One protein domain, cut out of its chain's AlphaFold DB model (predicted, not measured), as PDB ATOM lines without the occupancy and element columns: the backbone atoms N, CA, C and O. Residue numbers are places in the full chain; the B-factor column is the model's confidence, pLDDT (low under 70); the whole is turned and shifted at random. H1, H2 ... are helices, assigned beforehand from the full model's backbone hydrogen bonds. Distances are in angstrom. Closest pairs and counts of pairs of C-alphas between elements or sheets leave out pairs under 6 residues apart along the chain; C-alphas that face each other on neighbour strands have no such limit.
ATOM      1  N   PRO A 171     186.286 210.537 159.253       83.94
ATOM      2  CA  PRO A 171     186.599 210.680 157.827       83.94
ATOM      3  C   PRO A 171     185.476 211.348 157.021       83.94
ATOM      4  O   PRO A 171     185.745 212.116 156.102       83.94
ATOM      5  N   GLU A 172     184.216 211.107 157.392       83.00
ATOM      6  CA  GLU A 172     183.054 211.722 156.744       83.00
ATOM      7  C   GLU A 172     182.992 213.236 157.005       83.00
ATOM      8  O   GLU A 172     182.773 214.013 156.079       83.00
ATOM      9  N   ILE A 173     183.272 213.675 158.236       85.31
ATOM     10  CA  ILE A 173     183.357 215.105 158.587       85.31
ATOM     11  C   ILE A 173     184.477 215.793 157.804       85.31
ATOM     12  O   ILE A 173     184.285 216.897 157.293       85.31
ATOM     13  N   LEU A 174     185.639 215.142 157.685       85.56
ATOM     14  CA  LEU A 174     186.747 215.654 156.875       85.56
ATOM     15  C   LEU A 174     186.336 215.802 155.408       85.56
ATOM     16  O   LEU A 174     186.608 216.840 154.808       85.56
ATOM     17  N   ASN A 175     185.646 214.807 154.849       86.00
ATOM     18  CA  ASN A 175     185.124 214.877 153.488       86.00
ATOM     19  C   ASN A 175     184.135 216.043 153.324       86.00
ATOM     20  O   ASN A 175     184.297 216.858 152.423       86.00
ATOM     21  N   LEU A 176     183.165 216.200 154.229       85.50
ATOM     22  CA  LEU A 176     182.210 217.314 154.179       85.50
ATOM     23  C   LEU A 176     182.902 218.679 154.279       85.50
ATOM     24  O   LEU A 176     182.551 219.597 153.540       85.50
ATOM     25  N   TYR A 177     183.922 218.805 155.134       89.06
ATOM     26  CA  TYR A 177     184.716 220.029 155.250       89.06
ATOM     27  C   TYR A 177     185.433 220.368 153.944       89.06
ATOM     28  O   TYR A 177     185.315 221.487 153.439       89.06
ATOM     29  N   PHE A 178     186.173 219.408 153.382       89.69
ATOM     30  CA  PHE A 178     186.917 219.635 152.147       89.69
ATOM     31  C   PHE A 178     185.988 219.823 150.946       89.69
ATOM     32  O   PHE A 178     186.280 220.675 150.110       89.69
ATOM     33  N   LYS A 179     184.849 219.124 150.889       88.00
ATOM     34  CA  LYS A 179     183.800 219.326 149.882       88.00
ATOM     35  C   LYS A 179     183.245 220.748 149.942       88.00
ATOM     36  O   LYS A 179     183.278 221.441 148.930       88.00
ATOM     37  N   ALA A 180     182.840 221.223 151.121       86.38
ATOM     38  CA  ALA A 180     182.316 222.577 151.290       86.38
ATOM     39  C   ALA A 180     183.342 223.651 150.886       86.38
ATOM     40  O   ALA A 180     183.021 224.571 150.135       86.38
ATOM     41  N   ARG A 181     184.607 223.507 151.312       87.94
ATOM     42  CA  ARG A 181     185.686 224.435 150.930       87.94
ATOM     43  C   ARG A 181     186.001 224.394 149.437       87.94
ATOM     44  O   ARG A 181     186.255 225.440 148.841       87.94
ATOM     45  N   LEU A 182     185.972 223.218 148.819       87.81
ATOM     46  CA  LEU A 182     186.198 223.065 147.385       87.81
ATOM     47  C   LEU A 182     185.044 223.661 146.559       87.81
ATOM     48  O   LEU A 182     185.287 224.279 145.523       87.81
ATOM     49  N   GLU A 183     183.799 223.526 147.017       86.56
ATOM     50  CA  GLU A 183     182.625 224.139 146.387       86.56
ATOM     51  C   GLU A 183     182.630 225.666 146.500       86.56
ATOM     52  O   GLU A 183     182.336 226.345 145.515       86.56
ATOM     53  N   GLU A 184     183.007 226.218 147.658       86.19
ATOM     54  CA  GLU A 184     183.250 227.658 147.826       86.19
ATOM     55  C   GLU A 184     184.294 228.162 146.832       86.19
ATOM     56  O   GLU A 184     184.046 229.128 146.112       86.19
ATOM     57  N   PHE A 185     185.432 227.466 146.741       87.00
ATOM     58  CA  PHE A 185     186.499 227.826 145.815       87.00
ATOM     59  C   PHE A 185     186.039 227.752 144.351       87.00
ATOM     60  O   PHE A 185     186.276 228.670 143.569       87.00
ATOM     61  N   SER A 186     185.303 226.700 143.989       85.69
ATOM     62  CA  SER A 186     184.699 226.539 142.662       85.69
ATOM     63  C   SER A 186     183.727 227.680 142.328       85.69
ATOM     64  O   SER A 186     183.743 228.192 141.206       85.69
ATOM     65  N   LYS A 187     182.902 228.126 143.288       85.19
ATOM     66  CA  LYS A 187     181.981 229.267 143.121       85.19
ATOM     67  C   LYS A 187     182.733 230.591 142.967       85.19
ATOM     68  O   LYS A 187     182.419 231.345 142.046       85.19
ATOM     69  N   ALA A 188     183.742 230.840 143.800       83.94
ATOM     70  CA  ALA A 188     184.582 232.035 143.725       83.94
ATOM     71  C   ALA A 188     185.317 232.129 142.376       83.94
ATOM     72  O   ALA A 188     185.286 233.164 141.712       83.94
ATOM     73  N   MET A 189     185.864 231.007 141.892       79.69
ATOM     74  CA  MET A 189     186.519 230.929 140.583       79.69
ATOM     75  C   MET A 189     185.566 231.272 139.426       79.69
ATOM     76  O   MET A 189     185.944 231.975 138.489       79.69
ATOM     77  N   ARG A 190     184.302 230.821 139.492       78.75
ATOM     78  CA  ARG A 190     183.270 231.159 138.490       78.75
ATOM     79  C   ARG A 190     182.923 232.648 138.487       78.75
ATOM     80  O   ARG A 190     182.686 233.205 137.418       78.75
ATOM     81  N   GLN A 191     182.850 233.280 139.658       81.19
ATOM     82  CA  GLN A 191     182.555 234.711 139.783       81.19
ATOM     83  C   GLN A 191     183.709 235.564 139.251       81.19
ATOM     84  O   GLN A 191     183.478 236.476 138.457       81.19
ATOM     85  N   HIS A 192     184.945 235.204 139.606       78.50
ATOM     86  CA  HIS A 192     186.146 235.862 139.099       78.50
ATOM     87  C   HIS A 192     186.203 235.812 137.563       78.50
ATOM     88  O   HIS A 192     186.380 236.844 136.922       78.50
ATOM     89  N   ASN A 193     185.948 234.648 136.954       70.94
ATOM     90  CA  ASN A 193     185.999 234.506 135.495       70.94
ATOM     91  C   ASN A 193     184.921 235.335 134.756       70.94
ATOM     92  O   ASN A 193     185.200 235.923 133.711       70.94
ATOM     93  N   ARG A 194     183.708 235.462 135.322       72.94
ATOM     94  CA  ARG A 194     182.665 236.355 134.771       72.94
ATOM     95  C   ARG A 194     183.076 237.827 134.824       72.94
ATOM     96  O   ARG A 194     182.834 238.566 133.875       72.94
ATOM     97  N   SER A 195     183.725 238.250 135.911       63.94
ATOM     98  CA  SER A 195     184.188 239.636 136.065       63.94
ATOM     99  C   SER A 195     185.324 240.004 135.101       63.94
ATOM    100  O   SER A 195     185.358 241.121 134.589       63.94
ATOM    101  N   THR A 196     186.209 239.053 134.776       59.41
ATOM    102  CA  THR A 196     187.302 239.265 133.817       59.41
ATOM    103  C   THR A 196     186.821 239.304 132.367       59.41
ATOM    104  O   THR A 196     187.382 240.047 131.566       59.41
ATOM    105  N   LEU A 272     186.134 229.113 130.209       42.25
ATOM    106  CA  LEU A 272     187.329 229.061 131.067       42.25
ATOM    107  C   LEU A 272     188.617 229.224 130.238       42.25
ATOM    108  O   LEU A 272     189.377 228.274 130.056       42.25
ATOM    109  N   LYS A 273     188.884 230.445 129.755       35.66
ATOM    110  CA  LYS A 273     190.221 230.850 129.285       35.66
ATOM    111  C   LYS A 273     191.028 231.383 130.466       35.66
ATOM    112  O   LYS A 273     190.948 232.557 130.807       35.66
ATOM    113  N   LEU A 274     191.843 230.525 131.074       39.66
ATOM    114  CA  LEU A 274     192.916 230.955 131.972       39.66
ATOM    115  C   LEU A 274     194.270 230.653 131.345       39.66
ATOM    116  O   LEU A 274     194.497 229.572 130.805       39.66
ATOM    117  N   SER A 275     195.169 231.632 131.446       36.41
ATOM    118  CA  SER A 275     196.587 231.484 131.136       36.41
ATOM    119  C   SER A 275     197.149 230.274 131.886       36.41
ATOM    120  O   SER A 275     196.968 230.144 133.098       36.41
ATOM    121  N   THR A 276     197.839 229.406 131.153       36.28
ATOM    122  CA  THR A 276     198.511 228.175 131.592       36.28
ATOM    123  C   THR A 276     199.743 228.472 132.474       36.28
ATOM    124  O   THR A 276     200.829 227.941 132.257       36.28
ATOM    125  N   GLY A 277     199.604 229.387 133.437       43.91
ATOM    126  CA  GLY A 277     200.635 229.787 134.390       43.91
ATOM    127  C   GLY A 277     200.653 228.890 135.629       43.91
ATOM    128  O   GLY A 277     199.627 228.340 136.033       43.91
ATOM    129  N   ALA A 278     201.834 228.724 136.230       49.41
ATOM    130  CA  ALA A 278     202.007 227.972 137.468       49.41
ATOM    131  C   ALA A 278     201.192 228.609 138.606       49.41
ATOM    132  O   ALA A 278     201.335 229.797 138.873       49.41
ATOM    133  N   ALA A 279     200.361 227.811 139.283       57.47
ATOM    134  CA  ALA A 279     199.541 228.279 140.395       57.47
ATOM    135  C   ALA A 279     200.416 228.880 141.508       57.47
ATOM    136  O   ALA A 279     201.286 228.200 142.051       57.47
ATOM    137  N   THR A 280     200.166 230.142 141.859       65.00
ATOM    138  CA  THR A 280     200.776 230.803 143.018       65.00
ATOM    139  C   THR A 280     199.752 230.971 144.138       65.00
ATOM    140  O   THR A 280     198.541 231.003 143.917       65.00
ATOM    141  N   MET A 281     200.236 231.084 145.375       62.12
ATOM    142  CA  MET A 281     199.378 231.298 146.546       62.12
ATOM    143  C   MET A 281     198.676 232.668 146.496       62.12
ATOM    144  O   MET A 281     197.574 232.809 147.017       62.12
ATOM    145  N   GLU A 282     199.290 233.636 145.810       66.12
ATOM    146  CA  GLU A 282     198.763 234.979 145.556       66.12
ATOM    147  C   GLU A 282     197.573 234.947 144.586       66.12
ATOM    148  O   GLU A 282     196.527 235.509 144.887       66.12
ATOM    149  N   GLU A 283     197.656 234.184 143.490       69.88
ATOM    150  CA  GLU A 283     196.525 234.010 142.567       69.88
ATOM    151  C   GLU A 283     195.303 233.368 143.235       69.88
ATOM    152  O   GLU A 283     194.166 233.753 142.968       69.88
ATOM    153  N   VAL A 284     195.512 232.386 144.118       75.06
ATOM    154  CA  VAL A 284     194.401 231.753 144.844       75.06
ATOM    155  C   VAL A 284     193.802 232.707 145.881       75.06
ATOM    156  O   VAL A 284     192.584 232.723 146.057       75.06
ATOM    157  N   ALA A 285     194.629 233.536 146.525       76.00
ATOM    158  CA  ALA A 285     194.173 234.565 147.458       76.00
ATOM    159  C   ALA A 285     193.376 235.682 146.764       76.00
ATOM    160  O   ALA A 285     192.393 236.154 147.331       76.00
ATOM    161  N   VAL A 286     193.729 236.052 145.528       78.12
ATOM    162  CA  VAL A 286     192.956 237.006 144.709       78.12
ATOM    163  C   VAL A 286     191.560 236.464 144.384       78.12
ATOM    164  O   VAL A 286     190.590 237.216 144.396       78.12
ATOM    165  N   VAL A 287     191.441 235.158 144.130       75.50
ATOM    166  CA  VAL A 287     190.159 234.531 143.771       75.50
ATOM    167  C   VAL A 287     189.284 234.249 144.996       75.50
ATOM    168  O   VAL A 287     188.084 234.503 144.956       75.50
ATOM    169  N   ALA A 288     189.851 233.686 146.066       77.81
ATOM    170  CA  ALA A 288     189.094 233.154 147.205       77.81
ATOM    171  C   ALA A 288     189.148 234.029 148.471       77.81
ATOM    172  O   ALA A 288     188.393 233.790 149.412       77.81
ATOM    173  N   GLY A 289     190.041 235.020 148.510       80.50
ATOM    174  CA  GLY A 289     190.338 235.845 149.680       80.50
ATOM    175  C   GLY A 289     191.459 235.278 150.564       80.50
ATOM    176  O   GLY A 289     191.602 234.065 150.744       80.50
ATOM    177  N   GLU A 290     192.251 236.169 151.170       79.12
ATOM    178  CA  GLU A 290     193.353 235.800 152.076       79.12
ATOM    179  C   GLU A 290     192.868 235.052 153.332       79.12
ATOM    180  O   GLU A 290     193.527 234.121 153.808       79.12
ATOM    181  N   GLU A 291     191.688 235.400 153.852       79.56
ATOM    182  CA  GLU A 291     191.077 234.729 155.009       79.56
ATOM    183  C   GLU A 291     190.732 233.262 154.716       79.56
ATOM    184  O   GLU A 291     190.893 232.391 155.574       79.56
ATOM    185  N   TRP A 292     190.324 232.954 153.483       87.12
ATOM    186  CA  TRP A 292     190.008 231.588 153.074       87.12
ATOM    187  C   TRP A 292     191.276 230.726 152.985       87.12
ATOM    188  O   TRP A 292     191.328 229.629 153.550       87.12
ATOM    189  N   VAL A 293     192.336 231.247 152.351       83.94
ATOM    190  CA  VAL A 293     193.629 230.548 152.206       83.94
ATOM    191  C   VAL A 293     194.269 230.295 153.574       83.94
ATOM    192  O   VAL A 293     194.748 229.192 153.857       83.94
ATOM    193  N   THR A 294     194.244 231.296 154.456       83.06
ATOM    194  CA  THR A 294     194.768 231.171 155.825       83.06
ATOM    195  C   THR A 294     193.914 230.230 156.681       83.06
ATOM    196  O   THR A 294     194.465 229.404 157.415       83.06
ATOM    197  N   GLY A 295     192.586 230.262 156.541       82.94
ATOM    198  CA  GLY A 295     191.659 229.341 157.200       82.94
ATOM    199  C   GLY A 295     191.891 227.875 156.815       82.94
ATOM    200  O   GLY A 295     192.070 227.024 157.686       82.94
ATOM    201  N   LEU A 296     191.980 227.568 155.520       86.12
ATOM    202  CA  LEU A 296     192.267 226.210 155.048       86.12
ATOM    203  C   LEU A 296     193.674 225.751 155.476       86.12
ATOM    204  O   LEU A 296     193.854 224.644 155.991       86.12
ATOM    205  N   GLY A 297     194.674 226.628 155.343       84.00
ATOM    206  CA  GLY A 297     196.050 226.327 155.733       84.00
ATOM    207  C   GLY A 297     196.232 226.084 157.237       84.00
ATOM    208  O   GLY A 297     197.045 225.245 157.634       84.00
ATOM    209  N   THR A 298     195.481 226.779 158.101       84.88
ATOM    210  CA  THR A 298     195.504 226.537 159.556       84.88
ATOM    211  C   THR A 298     194.912 225.180 159.916       84.88
ATOM    212  O   THR A 298     195.541 224.447 160.681       84.88
ATOM    213  N   VAL A 299     193.786 224.790 159.312       87.25
ATOM    214  CA  VAL A 299     193.173 223.469 159.528       87.25
ATOM    215  C   VAL A 299     194.117 222.342 159.122       87.25
ATOM    216  O   VAL A 299     194.339 221.420 159.904       87.25
ATOM    217  N   ILE A 300     194.764 222.438 157.961       86.19
ATOM    218  CA  ILE A 300     195.702 221.410 157.472       86.19
ATOM    219  C   ILE A 300     196.933 221.298 158.371       86.19
ATOM    220  O   ILE A 300     197.396 220.198 158.684       86.19
ATOM    221  N   ARG A 301     197.456 222.437 158.838       84.50
ATOM    222  CA  ARG A 301     198.567 222.466 159.793       84.50
ATOM    223  C   ARG A 301     198.166 221.840 161.128       84.50
ATOM    224  O   ARG A 301     198.954 221.075 161.680       84.50
ATOM    225  N   ASN A 302     196.960 222.116 161.619       84.12
ATOM    226  CA  ASN A 302     196.432 221.529 162.849       84.12
ATOM    227  C   ASN A 302     196.217 220.014 162.693       84.12
ATOM    228  O   ASN A 302     196.663 219.252 163.546       84.12
ATOM    229  N   LEU A 303     195.652 219.550 161.573       84.81
ATOM    230  CA  LEU A 303     195.472 218.123 161.277       84.81
ATOM    231  C   LEU A 303     196.809 217.371 161.232       84.81
ATOM    232  O   LEU A 303     196.934 216.312 161.853       84.81
ATOM    233  N   ARG A 304     197.847 217.932 160.592       82.19
ATOM    234  CA  ARG A 304     199.195 217.334 160.619       82.19
ATOM    235  C   ARG A 304     199.792 217.332 162.017       82.19
ATOM    236  O   ARG A 304     200.323 216.309 162.440       82.19
ATOM    237  N   ARG A 305     199.707 218.458 162.732       78.00
ATOM    238  CA  ARG A 305     200.237 218.586 164.098       78.00
ATOM    239  C   ARG A 305     199.614 217.564 165.027       78.00
ATOM    240  O   ARG A 305     200.330 216.970 165.819       78.00
ATOM    241  N   ILE A 306     198.314 217.319 164.907       80.50
ATOM    242  CA  ILE A 306     197.591 216.334 165.710       80.50
ATOM    243  C   ILE A 306     198.006 214.901 165.324       80.50
ATOM    244  O   ILE A 306     198.256 214.088 166.215       80.50
ATOM    245  N   GLY A 307     198.215 214.631 164.031       73.50
ATOM    246  CA  GLY A 307     198.649 213.328 163.505       73.50
ATOM    247  C   GLY A 307     197.685 212.707 162.492       73.50
ATOM    248  O   GLY A 307     197.828 211.540 162.147       73.50
ATOM    249  N   PHE A 308     196.712 213.474 161.995       79.94
ATOM    250  CA  PHE A 308     195.680 213.037 161.053       79.94
ATOM    251  C   PHE A 308     196.041 213.299 159.583       79.94
ATOM    252  O   PHE A 308     195.154 213.444 158.748       79.94
ATOM    253  N   ALA A 309     197.331 213.361 159.239       77.19
ATOM    254  CA  ALA A 309     197.768 213.676 157.876       77.19
ATOM    255  C   ALA A 309     197.211 212.686 156.829       77.19
ATOM    256  O   ALA A 309     196.645 213.118 155.830       77.19
ATOM    257  N   ALA A 310     197.280 211.376 157.095       76.75
ATOM    258  CA  ALA A 310     196.759 210.349 156.186       76.75
ATOM    259  C   ALA A 310     195.226 210.410 156.028       76.75
ATOM    260  O   ALA A 310     194.720 210.356 154.912       76.75
ATOM    261  N   LEU A 311     194.489 210.608 157.129       79.88
ATOM    262  CA  LEU A 311     193.026 210.758 157.089       79.88
ATOM    263  C   LEU A 311     192.597 212.046 156.376       79.88
ATOM    264  O   LEU A 311     191.576 212.073 155.698       79.88
ATOM    265  N   SER A 312     193.385 213.120 156.505       83.75
ATOM    266  CA  SER A 312     193.131 214.353 155.760       83.75
ATOM    267  C   SER A 312     193.342 214.164 154.259       83.75
ATOM    268  O   SER A 312     192.557 214.707 153.488       83.75
ATOM    269  N   GLU A 313     194.331 213.352 153.860       84.44
ATOM    270  CA  GLU A 313     194.581 213.003 152.459       84.44
ATOM    271  C   GLU A 313     193.445 212.215 151.829       84.44
ATOM    272  O   GLU A 313     192.985 212.569 150.746       84.44
ATOM    273  N   GLU A 314     192.936 211.208 152.527       84.12
ATOM    274  CA  GLU A 314     191.754 210.469 152.092       84.12
ATOM    275  C   GLU A 314     190.517 211.378 151.986       84.12
ATOM    276  O   GLU A 314     189.786 211.320 150.995       84.12
ATOM    277  N   GLY A 315     190.336 212.276 152.962       84.75
ATOM    278  CA  GLY A 315     189.242 213.242 153.005       84.75
ATOM    279  C   GLY A 315     189.214 214.168 151.789       84.75
ATOM    280  O   GLY A 315     188.230 214.164 151.050       84.75
ATOM    281  N   TYR A 316     190.289 214.931 151.534       87.56
ATOM    282  CA  TYR A 316     190.304 215.843 150.383       87.56
ATOM    283  C   TYR A 316     190.342 215.096 149.045       87.56
ATOM    284  O   TYR A 316     189.774 215.586 148.070       87.56
ATOM    285  N   ALA A 317     190.965 213.911 148.974       89.06
ATOM    286  CA  ALA A 317     190.965 213.097 147.761       89.06
ATOM    287  C   ALA A 317     189.539 212.689 147.379       89.06
ATOM    288  O   ALA A 317     189.125 212.901 146.242       89.06
ATOM    289  N   SER A 318     188.775 212.156 148.338       88.62
ATOM    290  CA  SER A 318     187.387 211.748 148.120       88.62
ATOM    291  C   SER A 318     186.501 212.929 147.711       88.62
ATOM    292  O   SER A 318     185.743 212.806 146.747       88.62
ATOM    293  N   SER A 319     186.649 214.095 148.350       89.25
ATOM    294  CA  SER A 319     185.894 215.298 147.973       89.25
ATOM    295  C   SER A 319     186.202 215.762 146.546       89.25
ATOM    296  O   SER A 319     185.285 216.098 145.796       89.25
ATOM    297  N   ILE A 320     187.481 215.754 146.145       91.88
ATOM    298  CA  ILE A 320     187.895 216.136 144.788       91.88
ATOM    299  C   ILE A 320     187.351 215.144 143.758       91.88
ATOM    300  O   ILE A 320     186.814 215.571 142.737       91.88
ATOM    301  N   TYR A 321     187.454 213.838 144.019       92.25
ATOM    302  CA  TYR A 321     186.933 212.812 143.115       92.25
ATOM    303  C   TYR A 321     185.420 212.871 142.965       92.25
ATOM    304  O   TYR A 321     184.924 212.809 141.844       92.25
ATOM    305  N   SER A 322     184.692 213.042 144.069       89.94
ATOM    306  CA  SER A 322     183.238 213.192 144.052       89.94
ATOM    307  C   SER A 322     182.820 214.410 143.224       89.94
ATOM    308  O   SER A 322     182.009 214.279 142.307       89.94
ATOM    309  N   LEU A 323     183.440 215.575 143.453       89.25
ATOM    310  CA  LEU A 323     183.123 216.783 142.689       89.25
ATOM    311  C   LEU A 323     183.494 216.647 141.207       89.25
ATOM    312  O   LEU A 323     182.739 217.091 140.344       89.25
ATOM    313  N   LEU A 324     184.638 216.027 140.898       92.06
ATOM    314  CA  LEU A 324     185.058 215.766 139.523       92.06
ATOM    315  C   LEU A 324     184.096 214.791 138.826       92.06
ATOM    316  O   LEU A 324     183.699 215.068 137.698       92.06
ATOM    317  N   LYS A 325     183.647 213.717 139.495       91.56
ATOM    318  CA  LYS A 325     182.633 212.787 138.965       91.56
ATOM    319  C   LYS A 325     181.350 213.545 138.616       91.56
ATOM    320  O   LYS A 325     180.918 213.482 137.467       91.56
ATOM    321  N   VAL A 326     180.795 214.324 139.548       89.50
ATOM    322  CA  VAL A 326     179.578 215.133 139.319       89.50
ATOM    323  C   VAL A 326     179.777 216.129 138.170       89.50
ATOM    324  O   VAL A 326     178.919 216.263 137.300       89.50
ATOM    325  N   LYS A 327     180.939 216.794 138.113       86.50
ATOM    326  CA  LYS A 327     181.281 217.739 137.040       86.50
ATOM    327  C   LYS A 327     181.314 217.070 135.668       86.50
ATOM    328  O   LYS A 327     180.806 217.661 134.720       86.50
ATOM    329  N   ILE A 328     181.909 215.881 135.567       89.75
ATOM    330  CA  ILE A 328     181.966 215.111 134.322       89.75
ATOM    331  C   ILE A 328     180.540 214.804 133.861       89.75
ATOM    332  O   ILE A 328     180.178 215.240 132.775       89.75
ATOM    333  N   HIS A 329     179.709 214.201 134.720       88.44
ATOM    334  CA  HIS A 329     178.323 213.839 134.388       88.44
ATOM    335  C   HIS A 329     177.485 215.050 133.941       88.44
ATOM    336  O   HIS A 329     176.730 214.965 132.976       88.44
ATOM    337  N   ALA A 330     177.654 216.207 134.589       85.31
ATOM    338  CA  ALA A 330     176.934 217.428 134.226       85.31
ATOM    339  C   ALA A 330     177.327 217.979 132.840       85.31
ATOM    340  O   ALA A 330     176.493 218.545 132.131       85.31
ATOM    341  N   ILE A 331     178.597 217.847 132.436       83.19
ATOM    342  CA  ILE A 331     179.036 218.317 131.115       83.19
ATOM    343  C   ILE A 331     178.615 217.323 130.026       83.19
ATOM    344  O   ILE A 331     178.164 217.752 128.963       83.19
ATOM    345  N   THR A 332     178.739 216.025 130.305       83.19
ATOM    346  CA  THR A 332     178.601 214.941 129.324       83.19
ATOM    347  C   THR A 332     177.168 214.521 129.031       83.19
ATOM    348  O   THR A 332     176.968 213.861 128.009       83.19
ATOM    349  N   ASN A 333     176.200 214.872 129.888       80.31
ATOM    350  CA  ASN A 333     174.805 214.437 129.785       80.31
ATOM    351  C   ASN A 333     174.233 214.655 128.370       80.31
ATOM    352  O   ASN A 333     173.936 215.789 127.994       80.31
ATOM    353  N   LYS A 334     174.129 213.560 127.600       74.50
ATOM    354  CA  LYS A 334     173.601 213.491 126.224       74.50
ATOM    355  C   LYS A 334     174.129 214.552 125.246       74.50
ATOM    356  O   LYS A 334     173.440 214.929 124.307       74.50
ATOM    357  N   ARG A 335     175.351 215.043 125.462       80.12
ATOM    358  CA  ARG A 335     176.052 215.927 124.520       80.12
ATOM    359  C   ARG A 335     177.178 215.166 123.843       80.12
ATOM    360  O   ARG A 335     178.112 214.744 124.533       80.12
ATOM    361  N   TYR A 336     177.080 215.004 122.525       89.12
ATOM    362  CA  TYR A 336     178.058 214.288 121.693       89.12
ATOM    363  C   TYR A 336     178.703 215.169 120.611       89.12
ATOM    364  O   TYR A 336     179.717 214.791 120.030       89.12
ATOM    365  N   ASP A 337     178.143 216.357 120.396       86.38
ATOM    366  CA  ASP A 337     178.460 217.327 119.345       86.38
ATOM    367  C   ASP A 337     179.763 218.105 119.583       86.38
ATOM    368  O   ASP A 337     180.288 218.749 118.675       86.38
ATOM    369  N   LYS A 338     180.297 218.088 120.811       86.12
ATOM    370  CA  LYS A 338     181.463 218.892 121.212       86.12
ATOM    371  C   LYS A 338     182.483 218.079 122.009       86.12
ATOM    372  O   LYS A 338     182.088 217.209 122.786       86.12
ATOM    373  N   PRO A 339     183.788 218.399 121.887       87.19
ATOM    374  CA  PRO A 339     184.822 217.788 122.710       87.19
ATOM    375  C   PRO A 339     184.687 218.258 124.164       87.19
ATOM    376  O   PRO A 339     184.713 219.451 124.475       87.19
ATOM    377  N   VAL A 340     184.546 217.305 125.078       88.56
ATOM    378  CA  VAL A 340     184.339 217.543 126.511       88.56
ATOM    379  C   VAL A 340     185.648 217.404 127.287       88.56
ATOM    380  O   VAL A 340     185.841 218.052 128.321       88.56
ATOM    381  N   LEU A 341     186.582 216.596 126.788       87.69
ATOM    382  CA  LEU A 341     187.808 216.261 127.502       87.69
ATOM    383  C   LEU A 341     188.709 217.475 127.772       87.69
ATOM    384  O   LEU A 341     189.270 217.599 128.863       87.69
ATOM    385  N   GLU A 342     188.813 218.406 126.822       86.56
ATOM    386  CA  GLU A 342     189.589 219.641 126.996       86.56
ATOM    387  C   GLU A 342     188.975 220.557 128.066       86.56
ATOM    388  O   GLU A 342     189.687 221.080 128.928       86.56
ATOM    389  N   SER A 343     187.643 220.643 128.102       86.75
ATOM    390  CA  SER A 343     186.909 221.371 129.144       86.75
ATOM    391  C   SER A 343     187.151 220.771 130.534       86.75
ATOM    392  O   SER A 343     187.329 221.506 131.508       86.75
ATOM    393  N   ILE A 344     187.211 219.438 130.643       89.38
ATOM    394  CA  ILE A 344     187.526 218.752 131.905       89.38
ATOM    395  C   ILE A 344     188.978 219.015 132.322       89.38
ATOM    396  O   ILE A 344     189.222 219.339 133.483       89.38
ATOM    397  N   ARG A 345     189.945 218.916 131.398       88.75
ATOM    398  CA  ARG A 345     191.366 219.187 131.693       88.75
ATOM    399  C   ARG A 345     191.571 220.625 132.174       88.75
ATOM    400  O   ARG A 345     192.204 220.822 133.209       88.75
ATOM    401  N   SER A 346     190.978 221.603 131.485       85.94
ATOM    402  CA  SER A 346     191.009 223.015 131.896       85.94
ATOM    403  C   SER A 346     190.398 223.210 133.288       85.94
ATOM    404  O   SER A 346     190.985 223.866 134.150       85.94
ATOM    405  N   TRP A 347     189.265 222.559 133.572       88.50
ATOM    406  CA  TRP A 347     188.641 222.628 134.892       88.50
ATOM    407  C   TRP A 347     189.504 222.006 136.004       88.50
ATOM    408  O   TRP A 347     189.566 222.568 137.099       88.50
ATOM    409  N   ILE A 348     190.197 220.892 135.732       89.12
ATOM    410  CA  ILE A 348     191.136 220.255 136.674       89.12
ATOM    411  C   ILE A 348     192.278 221.216 137.047       89.12
ATOM    412  O   ILE A 348     192.603 221.342 138.232       89.12
ATOM    413  N   GLU A 349     192.848 221.922 136.066       86.75
ATOM    414  CA  GLU A 349     193.885 222.943 136.295       86.75
ATOM    415  C   GLU A 349     193.344 224.158 137.054       86.75
ATOM    416  O   GLU A 349     194.021 224.691 137.934       86.75
ATOM    417  N   ALA A 350     192.121 224.590 136.749       83.25
ATOM    418  CA  ALA A 350     191.534 225.784 137.345       83.25
ATOM    419  C   ALA A 350     191.103 225.589 138.806       83.25
ATOM    420  O   ALA A 350     191.260 226.506 139.607       83.25
ATOM    421  N   VAL A 351     190.545 224.428 139.170       88.00
ATOM    422  CA  VAL A 351     189.897 224.240 140.481       88.00
ATOM    423  C   VAL A 351     190.645 223.222 141.363       88.00
ATOM    424  O   VAL A 351     191.324 223.659 142.297       88.00
ATOM    425  N   PRO A 352     190.609 221.896 141.104       89.12
ATOM    426  CA  PRO A 352     191.298 220.906 141.933       89.12
ATOM    427  C   PRO A 352     192.794 221.154 142.156       89.12
ATOM    428  O   PRO A 352     193.263 221.024 143.285       89.12
ATOM    429  N   LEU A 353     193.559 221.504 141.115       86.94
ATOM    430  CA  LEU A 353     195.015 221.633 141.246       86.94
ATOM    431  C   LEU A 353     195.432 222.889 142.016       86.94
ATOM    432  O   LEU A 353     196.363 222.824 142.817       86.94
ATOM    433  N   ARG A 354     194.704 224.000 141.861       85.38
ATOM    434  CA  ARG A 354     194.913 225.217 142.666       85.38
ATOM    435  C   ARG A 354     194.528 225.000 144.132       85.38
ATOM    436  O   ARG A 354     195.258 225.420 145.028       85.38
ATOM    437  N   PHE A 355     193.438 224.274 144.382       88.25
ATOM    438  CA  PHE A 355     193.038 223.856 145.728       88.25
ATOM    439  C   PHE A 355     194.100 222.961 146.389       88.25
ATOM    440  O   PHE A 355     194.528 223.212 147.517       88.25
ATOM    441  N   LEU A 356     194.599 221.957 145.660       87.12
ATOM    442  CA  LEU A 356     195.669 221.070 146.123       87.12
ATOM    443  C   LEU A 356     196.991 221.808 146.340       87.12
ATOM    444  O   LEU A 356     197.703 221.489 147.288       87.12
ATOM    445  N   PHE A 357     197.313 222.812 145.522       84.75
ATOM    446  CA  PHE A 357     198.502 223.638 145.725       84.75
ATOM    447  C   PHE A 357     198.479 224.322 147.098       84.75
ATOM    448  O   PHE A 357     199.464 224.239 147.830       84.75
ATOM    449  N   VAL A 358     197.344 224.903 147.509       84.25
ATOM    450  CA  VAL A 358     197.196 225.503 148.851       84.25
ATOM    451  C   VAL A 358     197.359 224.459 149.955       84.25
ATOM    452  O   VAL A 358     198.024 224.726 150.963       84.25
ATOM    453  N   ILE A 359     196.802 223.259 149.760       85.81
ATOM    454  CA  ILE A 359     196.922 222.160 150.723       85.81
ATOM    455  C   ILE A 359     198.382 221.731 150.888       85.81
ATOM    456  O   ILE A 359     198.874 221.637 152.015       85.81
ATOM    457  N   LEU A 360     199.082 221.504 149.775       82.94
ATOM    458  CA  LEU A 360     200.466 221.031 149.737       82.94
ATOM    459  C   LEU A 360     201.462 222.107 150.192       82.94
ATOM    460  O   LEU A 360     202.385 221.797 150.943       82.94
ATOM    461  N   ALA A 361     201.249 223.379 149.845       81.00
ATOM    462  CA  ALA A 361     202.062 224.496 150.331       81.00
ATOM    463  C   ALA A 361     201.902 224.696 151.848       81.00
ATOM    464  O   ALA A 361     202.880 224.851 152.581       81.00
ATOM    465  N   SER A 362     200.671 224.567 152.357       76.88
ATOM    466  CA  SER A 362     200.385 224.537 153.800       76.88
ATOM    467  C   SER A 362     200.892 223.255 154.474       76.88
ATOM    468  O   SER A 362     200.935 223.156 155.708       76.88
ATOM    469  N   SER A 363     201.287 222.263 153.667       68.25
ATOM    470  CA  SER A 363     201.744 220.965 154.129       68.25
ATOM    471  C   SER A 363     203.203 220.941 154.592       68.25
ATOM    472  O   SER A 363     203.523 220.084 155.399       68.25
ATOM    473  N   GLY A 364     204.056 221.892 154.189       57.03
ATOM    474  CA  GLY A 364     205.438 222.078 154.680       57.03
ATOM    475  C   GLY A 364     206.258 220.794 154.930       57.03
ATOM    476  O   GLY A 364     206.065 220.116 155.935       57.03
ATOM    477  N   ALA A 365     207.228 220.485 154.062       43.75
ATOM    478  CA  ALA A 365     208.098 219.308 154.199       43.75
ATOM    479  C   ALA A 365     208.676 219.131 155.627       43.75
ATOM    480  O   ALA A 365     209.046 220.126 156.260       43.75
ATOM    481  N   PRO A 366     208.791 217.891 156.148       40.97
ATOM    482  CA  PRO A 366     209.365 217.662 157.469       40.97
ATOM    483  C   PRO A 366     210.827 218.142 157.509       40.97
ATOM    484  O   PRO A 366     211.624 217.743 156.655       40.97
ATOM    485  N   PRO A 367     211.241 218.944 158.506       34.88
ATOM    486  CA  PRO A 367     212.651 219.157 158.765       34.88
ATOM    487  C   PRO A 367     213.170 217.953 159.550       34.88
ATOM    488  O   PRO A 367     213.045 217.925 160.766       34.88
ATOM    489  N   ASP A 390     210.026 224.143 147.784       59.28
ATOM    490  CA  ASP A 390     209.208 224.561 146.638       59.28
ATOM    491  C   ASP A 390     209.154 223.489 145.527       59.28
ATOM    492  O   ASP A 390     208.108 223.253 144.926       59.28
ATOM    493  N   GLU A 391     210.243 222.743 145.316       67.81
ATOM    494  CA  GLU A 391     210.288 221.658 144.321       67.81
ATOM    495  C   GLU A 391     209.447 220.443 144.739       67.81
ATOM    496  O   GLU A 391     208.762 219.845 143.912       67.81
ATOM    497  N   ALA A 392     209.392 220.132 146.038       70.19
ATOM    498  CA  ALA A 392     208.550 219.053 146.559       70.19
ATOM    499  C   ALA A 392     207.043 219.332 146.377       70.19
ATOM    500  O   ALA A 392     206.262 218.414 146.119       70.19
ATOM    501  N   VAL A 393     206.622 220.600 146.487       75.00
ATOM    502  CA  VAL A 393     205.227 221.005 146.237       75.00
ATOM    503  C   VAL A 393     204.896 220.860 144.751       75.00
ATOM    504  O   VAL A 393     203.854 220.296 144.415       75.00
ATOM    505  N   LYS A 394     205.797 221.290 143.859       75.56
ATOM    506  CA  LYS A 394     205.633 221.139 142.404       75.56
ATOM    507  C   LYS A 394     205.544 219.671 141.985       75.56
ATOM    508  O   LYS A 394     204.640 219.318 141.230       75.56
ATOM    509  N   GLU A 395     206.406 218.803 142.520       79.31
ATOM    510  CA  GLU A 395     206.348 217.356 142.260       79.31
ATOM    511  C   GLU A 395     205.008 216.752 142.721       79.31
ATOM    512  O   GLU A 395     204.376 215.979 141.993       79.31
ATOM    513  N   GLY A 396     204.527 217.153 143.903       80.00
ATOM    514  CA  GLY A 396     203.223 216.740 144.425       80.00
ATOM    515  C   GLY A 396     202.059 217.139 143.512       80.00
ATOM    516  O   GLY A 396     201.192 216.310 143.228       80.00
ATOM    517  N   VAL A 397     202.060 218.372 142.995       82.75
ATOM    518  CA  VAL A 397     201.034 218.860 142.056       82.75
ATOM    519  C   VAL A 397     201.059 218.076 140.744       82.75
ATOM    520  O   VAL A 397     200.001 217.683 140.257       82.75
ATOM    521  N   VAL A 398     202.240 217.778 140.195       84.06
ATOM    522  CA  VAL A 398     202.367 216.967 138.970       84.06
ATOM    523  C   VAL A 398     201.811 215.556 139.181       84.06
ATOM    524  O   VAL A 398     201.078 215.045 138.332       84.06
ATOM    525  N   ARG A 399     202.087 214.936 140.335       87.62
ATOM    526  CA  ARG A 399     201.542 213.613 140.677       87.62
ATOM    527  C   ARG A 399     200.013 213.635 140.752       87.62
ATOM    528  O   ARG A 399     199.358 212.747 140.208       87.62
ATOM    529  N   TRP A 400     199.446 214.653 141.398       89.44
ATOM    530  CA  TRP A 400     197.996 214.824 141.486       89.44
ATOM    531  C   TRP A 400     197.354 215.130 140.134       89.44
ATOM    532  O   TRP A 400     196.297 214.578 139.844       89.44
ATOM    533  N   ARG A 401     198.004 215.917 139.271       89.25
ATOM    534  CA  ARG A 401     197.551 216.164 137.894       89.25
ATOM    535  C   ARG A 401     197.375 214.860 137.125       89.25
ATOM    536  O   ARG A 401     196.300 214.614 136.586       89.25
ATOM    537  N   LEU A 402     198.390 213.994 137.130       89.12
ATOM    538  CA  LEU A 402     198.314 212.686 136.469       89.12
ATOM    539  C   LEU A 402     197.198 211.816 137.061       89.12
ATOM    540  O   LEU A 402     196.424 211.215 136.320       89.12
ATOM    541  N   ARG A 403     197.074 211.801 138.394       92.75
ATOM    542  CA  ARG A 403     196.050 211.030 139.110       92.75
ATOM    543  C   ARG A 403     194.623 211.493 138.777       92.75
ATOM    544  O   ARG A 403     193.740 210.658 138.601       92.75
ATOM    545  N   LEU A 404     194.395 212.804 138.680       92.38
ATOM    546  CA  LEU A 404     193.090 213.385 138.348       92.38
ATOM    547  C   LEU A 404     192.752 213.242 136.863       92.38
ATOM    548  O   LEU A 404     191.606 212.952 136.537       92.38
ATOM    549  N   HIS A 405     193.731 213.393 135.968       91.12
ATOM    550  CA  HIS A 405     193.521 213.119 134.545       91.12
ATOM    551  C   HIS A 405     193.186 211.651 134.294       91.12
ATOM    552  O   HIS A 405     192.242 211.382 133.560       91.12
ATOM    553  N   PHE A 406     193.890 210.713 134.936       93.19
ATOM    554  CA  PHE A 406     193.562 209.291 134.830       93.19
ATOM    555  C   PHE A 406     192.132 209.001 135.303       93.19
ATOM    556  O   PHE A 406     191.365 208.388 134.570       93.19
ATOM    557  N   PHE A 407     191.740 209.523 136.470       93.44
ATOM    558  CA  PHE A 407     190.372 209.379 136.978       93.44
ATOM    559  C   PHE A 407     189.319 209.995 136.041       93.44
ATOM    560  O   PHE A 407     188.230 209.445 135.875       93.44
ATOM    561  N   ALA A 408     189.638 211.124 135.400       92.81
ATOM    562  CA  ALA A 408     188.766 211.731 134.402       92.81
ATOM    563  C   ALA A 408     188.613 210.849 133.152       92.81
ATOM    564  O   ALA A 408     187.488 210.675 132.693       92.81
ATOM    565  N   TYR A 409     189.700 210.258 132.636       93.19
ATOM    566  CA  TYR A 409     189.634 209.309 131.516       93.19
ATOM    567  C   TYR A 409     188.846 208.050 131.868       93.19
ATOM    568  O   TYR A 409     188.073 207.566 131.049       93.19
ATOM    569  N   GLU A 410     189.035 207.526 133.078       93.75
ATOM    570  CA  GLU A 410     188.322 206.351 133.580       93.75
ATOM    571  C   GLU A 410     186.816 206.619 133.670       93.75
ATOM    572  O   GLU A 410     186.023 205.904 133.061       93.75
ATOM    573  N   THR A 411     186.426 207.706 134.339       92.25
ATOM    574  CA  THR A 411     185.014 208.065 134.546       92.25
ATOM    575  C   THR A 411     184.316 208.425 133.232       92.25
ATOM    576  O   THR A 411     183.205 207.964 132.973       92.25
ATOM    577  N   LEU A 412     184.956 209.244 132.387       92.19
ATOM    578  CA  LEU A 412     184.401 209.630 131.088       92.19
ATOM    579  C   LEU A 412     184.336 208.435 130.135       92.19
ATOM    580  O   LEU A 412     183.332 208.256 129.450       92.19
ATOM    581  N   GLY A 413     185.395 207.623 130.090       92.69
ATOM    582  CA  GLY A 413     185.454 206.425 129.261       92.69
ATOM    583  C   GLY A 413     184.348 205.440 129.620       92.69
ATOM    584  O   GLY A 413     183.640 204.982 128.732       92.69
ATOM    585  N   ASP A 414     184.139 205.177 130.910       92.69
ATOM    586  CA  ASP A 414     183.075 204.288 131.376       92.69
ATOM    587  C   ASP A 414     181.676 204.791 130.994       92.69
ATOM    588  O   ASP A 414     180.878 204.016 130.466       92.69
ATOM    589  N   LEU A 415     181.401 206.086 131.171       91.69
ATOM    590  CA  LEU A 415     180.136 206.692 130.749       91.69
ATOM    591  C   LEU A 415     179.930 206.549 129.230       91.69
ATOM    592  O   LEU A 415     178.907 206.037 128.778       91.69
ATOM    593  N   ARG A 416     180.927 206.935 128.426       92.50
ATOM    594  CA  ARG A 416     180.833 206.886 126.959       92.50
ATOM    595  C   ARG A 416     180.765 205.463 126.412       92.50
ATOM    596  O   ARG A 416     180.128 205.256 125.388       92.50
ATOM    597  N   ILE A 417     181.340 204.475 127.100       94.19
ATOM    598  CA  ILE A 417     181.156 203.055 126.766       94.19
ATOM    599  C   ILE A 417     179.686 202.646 126.928       94.19
ATOM    600  O   ILE A 417     179.155 201.951 126.062       94.19
ATOM    601  N   THR A 418     179.013 203.084 128.000       93.00
ATOM    602  CA  THR A 418     177.588 202.766 128.205       93.00
ATOM    603  C   THR A 418     176.677 203.441 127.178       93.00
ATOM    604  O   THR A 418     175.713 202.832 126.719       93.00
ATOM    605  N   GLU A 419     177.032 204.652 126.747       93.31
ATOM    606  CA  GLU A 419     176.291 205.451 125.761       93.31
ATOM    607  C   GLU A 419     176.720 205.177 124.307       93.31
ATOM    608  O   GLU A 419     176.166 205.767 123.382       93.31
ATOM    609  N   LEU A 420     177.691 204.284 124.068       94.88
ATOM    610  CA  LEU A 420     178.325 204.101 122.754       94.88
ATOM    611  C   LEU A 420     177.326 203.771 121.639       94.88
ATOM    612  O   LEU A 420     177.528 204.160 120.494       94.88
ATOM    613  N   PHE A 421     176.241 203.071 121.969       94.50
ATOM    614  CA  PHE A 421     175.180 202.800 121.004       94.50
ATOM    615  C   PHE A 421     174.537 204.085 120.487       94.50
ATOM    616  O   PHE A 421     174.440 204.252 119.277       94.50
ATOM    617  N   ASP A 422     174.148 204.984 121.386       93.19
ATOM    618  CA  ASP A 422     173.497 206.249 121.037       93.19
ATOM    619  C   ASP A 422     174.482 207.183 120.322       93.19
ATOM    620  O   ASP A 422     174.153 207.755 119.291       93.19
ATOM    621  N   ILE A 423     175.745 207.202 120.764       93.81
ATOM    622  CA  ILE A 423     176.825 207.929 120.079       93.81
ATOM    623  C   ILE A 423     176.954 207.480 118.617       93.81
ATOM    624  O   ILE A 423     177.101 208.316 117.733       93.81
ATOM    625  N   ILE A 424     176.906 206.176 118.330       93.38
ATOM    626  CA  ILE A 424     177.044 205.678 116.950       93.38
ATOM    627  C   ILE A 424     175.787 205.958 116.115       93.38
ATOM    628  O   ILE A 424     175.916 206.163 114.909       93.38
ATOM    629  N   VAL A 425     174.596 205.972 116.725       91.31
ATOM    630  CA  VAL A 425     173.354 206.374 116.035       91.31
ATOM    631  C   VAL A 425     173.459 207.820 115.534       91.31
ATOM    632  O   VAL A 425     173.114 208.078 114.384       91.31
ATOM    633  N   ASP A 426     174.027 208.723 116.337       89.94
ATOM    634  CA  ASP A 426     174.176 210.150 116.007       89.94
ATOM    635  C   ASP A 426     175.423 210.464 115.139       89.94
ATOM    636  O   ASP A 426     175.792 211.621 114.926       89.94
ATOM    637  N   TYR A 427     176.130 209.447 114.638       88.94
ATOM    638  CA  TYR A 427     177.290 209.638 113.760       88.94
ATOM    639  C   TYR A 427     176.839 210.124 112.367       88.94
ATOM    640  O   TYR A 427     175.963 209.492 111.773       88.94
ATOM    641  N   PRO A 428     177.451 211.172 111.769       88.69
ATOM    642  CA  PRO A 428     178.784 211.728 112.044       88.69
ATOM    643  C   PRO A 428     178.840 212.929 112.999       88.69
ATOM    644  O   PRO A 428     179.942 213.370 113.327       88.69
ATOM    645  N   GLU A 429     177.708 213.466 113.450       87.75
ATOM    646  CA  GLU A 429     177.674 214.648 114.330       87.75
ATOM    647  C   GLU A 429     178.347 214.372 115.685       87.75
ATOM    648  O   GLU A 429     178.985 215.246 116.271       87.75
ATOM    649  N   SER A 430     178.294 213.120 116.139       93.56
ATOM    650  CA  SER A 430     178.910 212.629 117.375       93.56
ATOM    651  C   SER A 430     180.421 212.337 117.300       93.56
ATOM    652  O   SER A 430     180.998 211.802 118.255       93.56
ATOM    653  N   LEU A 431     181.101 212.668 116.193       92.06
ATOM    654  CA  LEU A 431     182.539 212.414 116.003       92.06
ATOM    655  C   LEU A 431     183.428 212.926 117.159       92.06
ATOM    656  O   LEU A 431     184.329 212.186 117.569       92.06
ATOM    657  N   PRO A 432     183.194 214.117 117.751       92.00
ATOM    658  CA  PRO A 432     183.984 214.585 118.891       92.00
ATOM    659  C   PRO A 432     183.914 213.660 120.114       92.00
ATOM    660  O   PRO A 432     184.922 213.456 120.788       92.00
ATOM    661  N   ALA A 433     182.757 213.043 120.382       93.00
ATOM    662  CA  ALA A 433     182.609 212.090 121.483       93.00
ATOM    663  C   ALA A 433     183.403 210.793 121.251       93.00
ATOM    664  O   ALA A 433     183.933 210.215 122.204       93.00
ATOM    665  N   ILE A 434     183.514 210.352 119.995       93.88
ATOM    666  CA  ILE A 434     184.316 209.183 119.608       93.88
ATOM    667  C   ILE A 434     185.811 209.474 119.787       93.88
ATOM    668  O   ILE A 434     186.550 208.625 120.290       93.88
TER     669      ILE A 434
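What this domain is: This is residues 171 to 196, 272 to 367 and 390 to 434 of the 980 residues of the protein "Anaphase-promoting complex subunit 2" of Physcomitrium patens (UniProt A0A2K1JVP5). An elongated helical body has three rows of helix along its length: H4, the long H7, and H5 with H6 end to end. H1 and H3, side by side and running opposite ways, cross this bundle steeply on one side, with the short H2 packing on H1 and H6; at the far end from H3 the small H8 lies beyond the end of H7, and the chain then folds back to H9, close to that end of H7, with the C-alphas of Arg 416 and Ala 433 7.8 A apart. The printed part has 167 residues, with nine named helices, H1 to H9 in that order along the chain, and no named strand, so its class is all helix. It is compact, with a radius of gyration of the C-alphas of 17.5 A, and spans 58 by 35 by 28 A.

How they stand to each other: H1, residues 171 to 196, touches H4, residues 309 to 332, with its residues 171 to 182 alone; they run the same way at a steep tilt of 50 degrees, and the closest C-alphas, of Asn 175 and Gly 315, are 4.5 A apart. Farther along, residues 185 to 192 of H1 touch H2, residues 281 to 288, about perpendicular at 84 degrees, closest at the C-alphas of Ala 188 and Ala 288, 5.8 A apart. H3, residues 290 to 306, is close to H1 but not clearly touching, at a shallow tilt of 21 degrees, opposite ways; the closest C-alphas, of Arg 181 and Leu 296, are 8.0 A apart. H2 and H3 touch only at the corner by their link, and only just, with 3 pairs of C-alphas within 8 A. H3 and H4 also only just touch, with 3 such pairs, closest at the C-alphas of Leu 303 and Ala 309, 6.1 A apart. H5, residues 341 to 350, and H6, residues 352 to 361, meet only through their link. H6 is the hub, touching four helices, among them H3, with the C-alphas of Gly 297 and Ile 359 closest at 6.6 A, and H2, with those of Met 281 and Val 358 closest at 6.6 A. H7, residues 390 to 418, forms a bundle, a group of helices packed together, with H4, H5 and H6. It touches H6 at a shallow tilt of 27 degrees, opposite ways, closest at the C-alphas of Leu 360 and Val 393, 5.9 A apart. It touches H5 at a shallow tilt of 31 degrees, opposite ways, closest at the C-alphas of Arg 345 and His 405, 7.0 A apart. It touches H4 at a steep tilt of 42 degrees, the same way, closest at the C-alphas of Ile 328 and Leu 412, 6.8 A apart. H7 and H1 are apart. H8, residues 420 to 425, is near H7, and is close to but not clearly touching H9, residues 431 to 434; the closest C-alphas, of Ile 423 and Ala 433, are 7.3 A apart. In H1 to H8 every O i to N i+4 pair is within hydrogen-bond range; H9 is too short for such a pair.

Where its parts are: H1 begins at C-alpha 171, at (186.599, 210.680, 157.827), and is 37.3 A long from first to last C-alpha. H2 measures 10.5 A, H3 24.1 A and H4 34.4 A. H5 measures 14.2 A and H6 14.1 A. H7, with 29 residues the longest helix, runs 42.6 A from C-alpha 390 at (209.208, 224.561, 146.638). H8 measures 8.7 A and H9 5.2 A, the latter ending at C-alpha 434, at (184.316, 209.183, 119.608).

The domain as a whole: The two C-alphas farthest apart, of Pro 367 and Val 425, are 59.4 A apart. Residues 197 to 271 are not printed, and C-alphas 196 and 272 are 10.6 A apart across that cut; residues 368 to 389 are not printed either, with 13.7 A between C-alphas 367 and 390. Of the links that are printed whole, H4 to H5 is short and the others are tight. The mean pLDDT of the printed part is 81.8, and it is under 70 at residues 195 to 196, 272 to 283, 363 to 367 and 390 to 391.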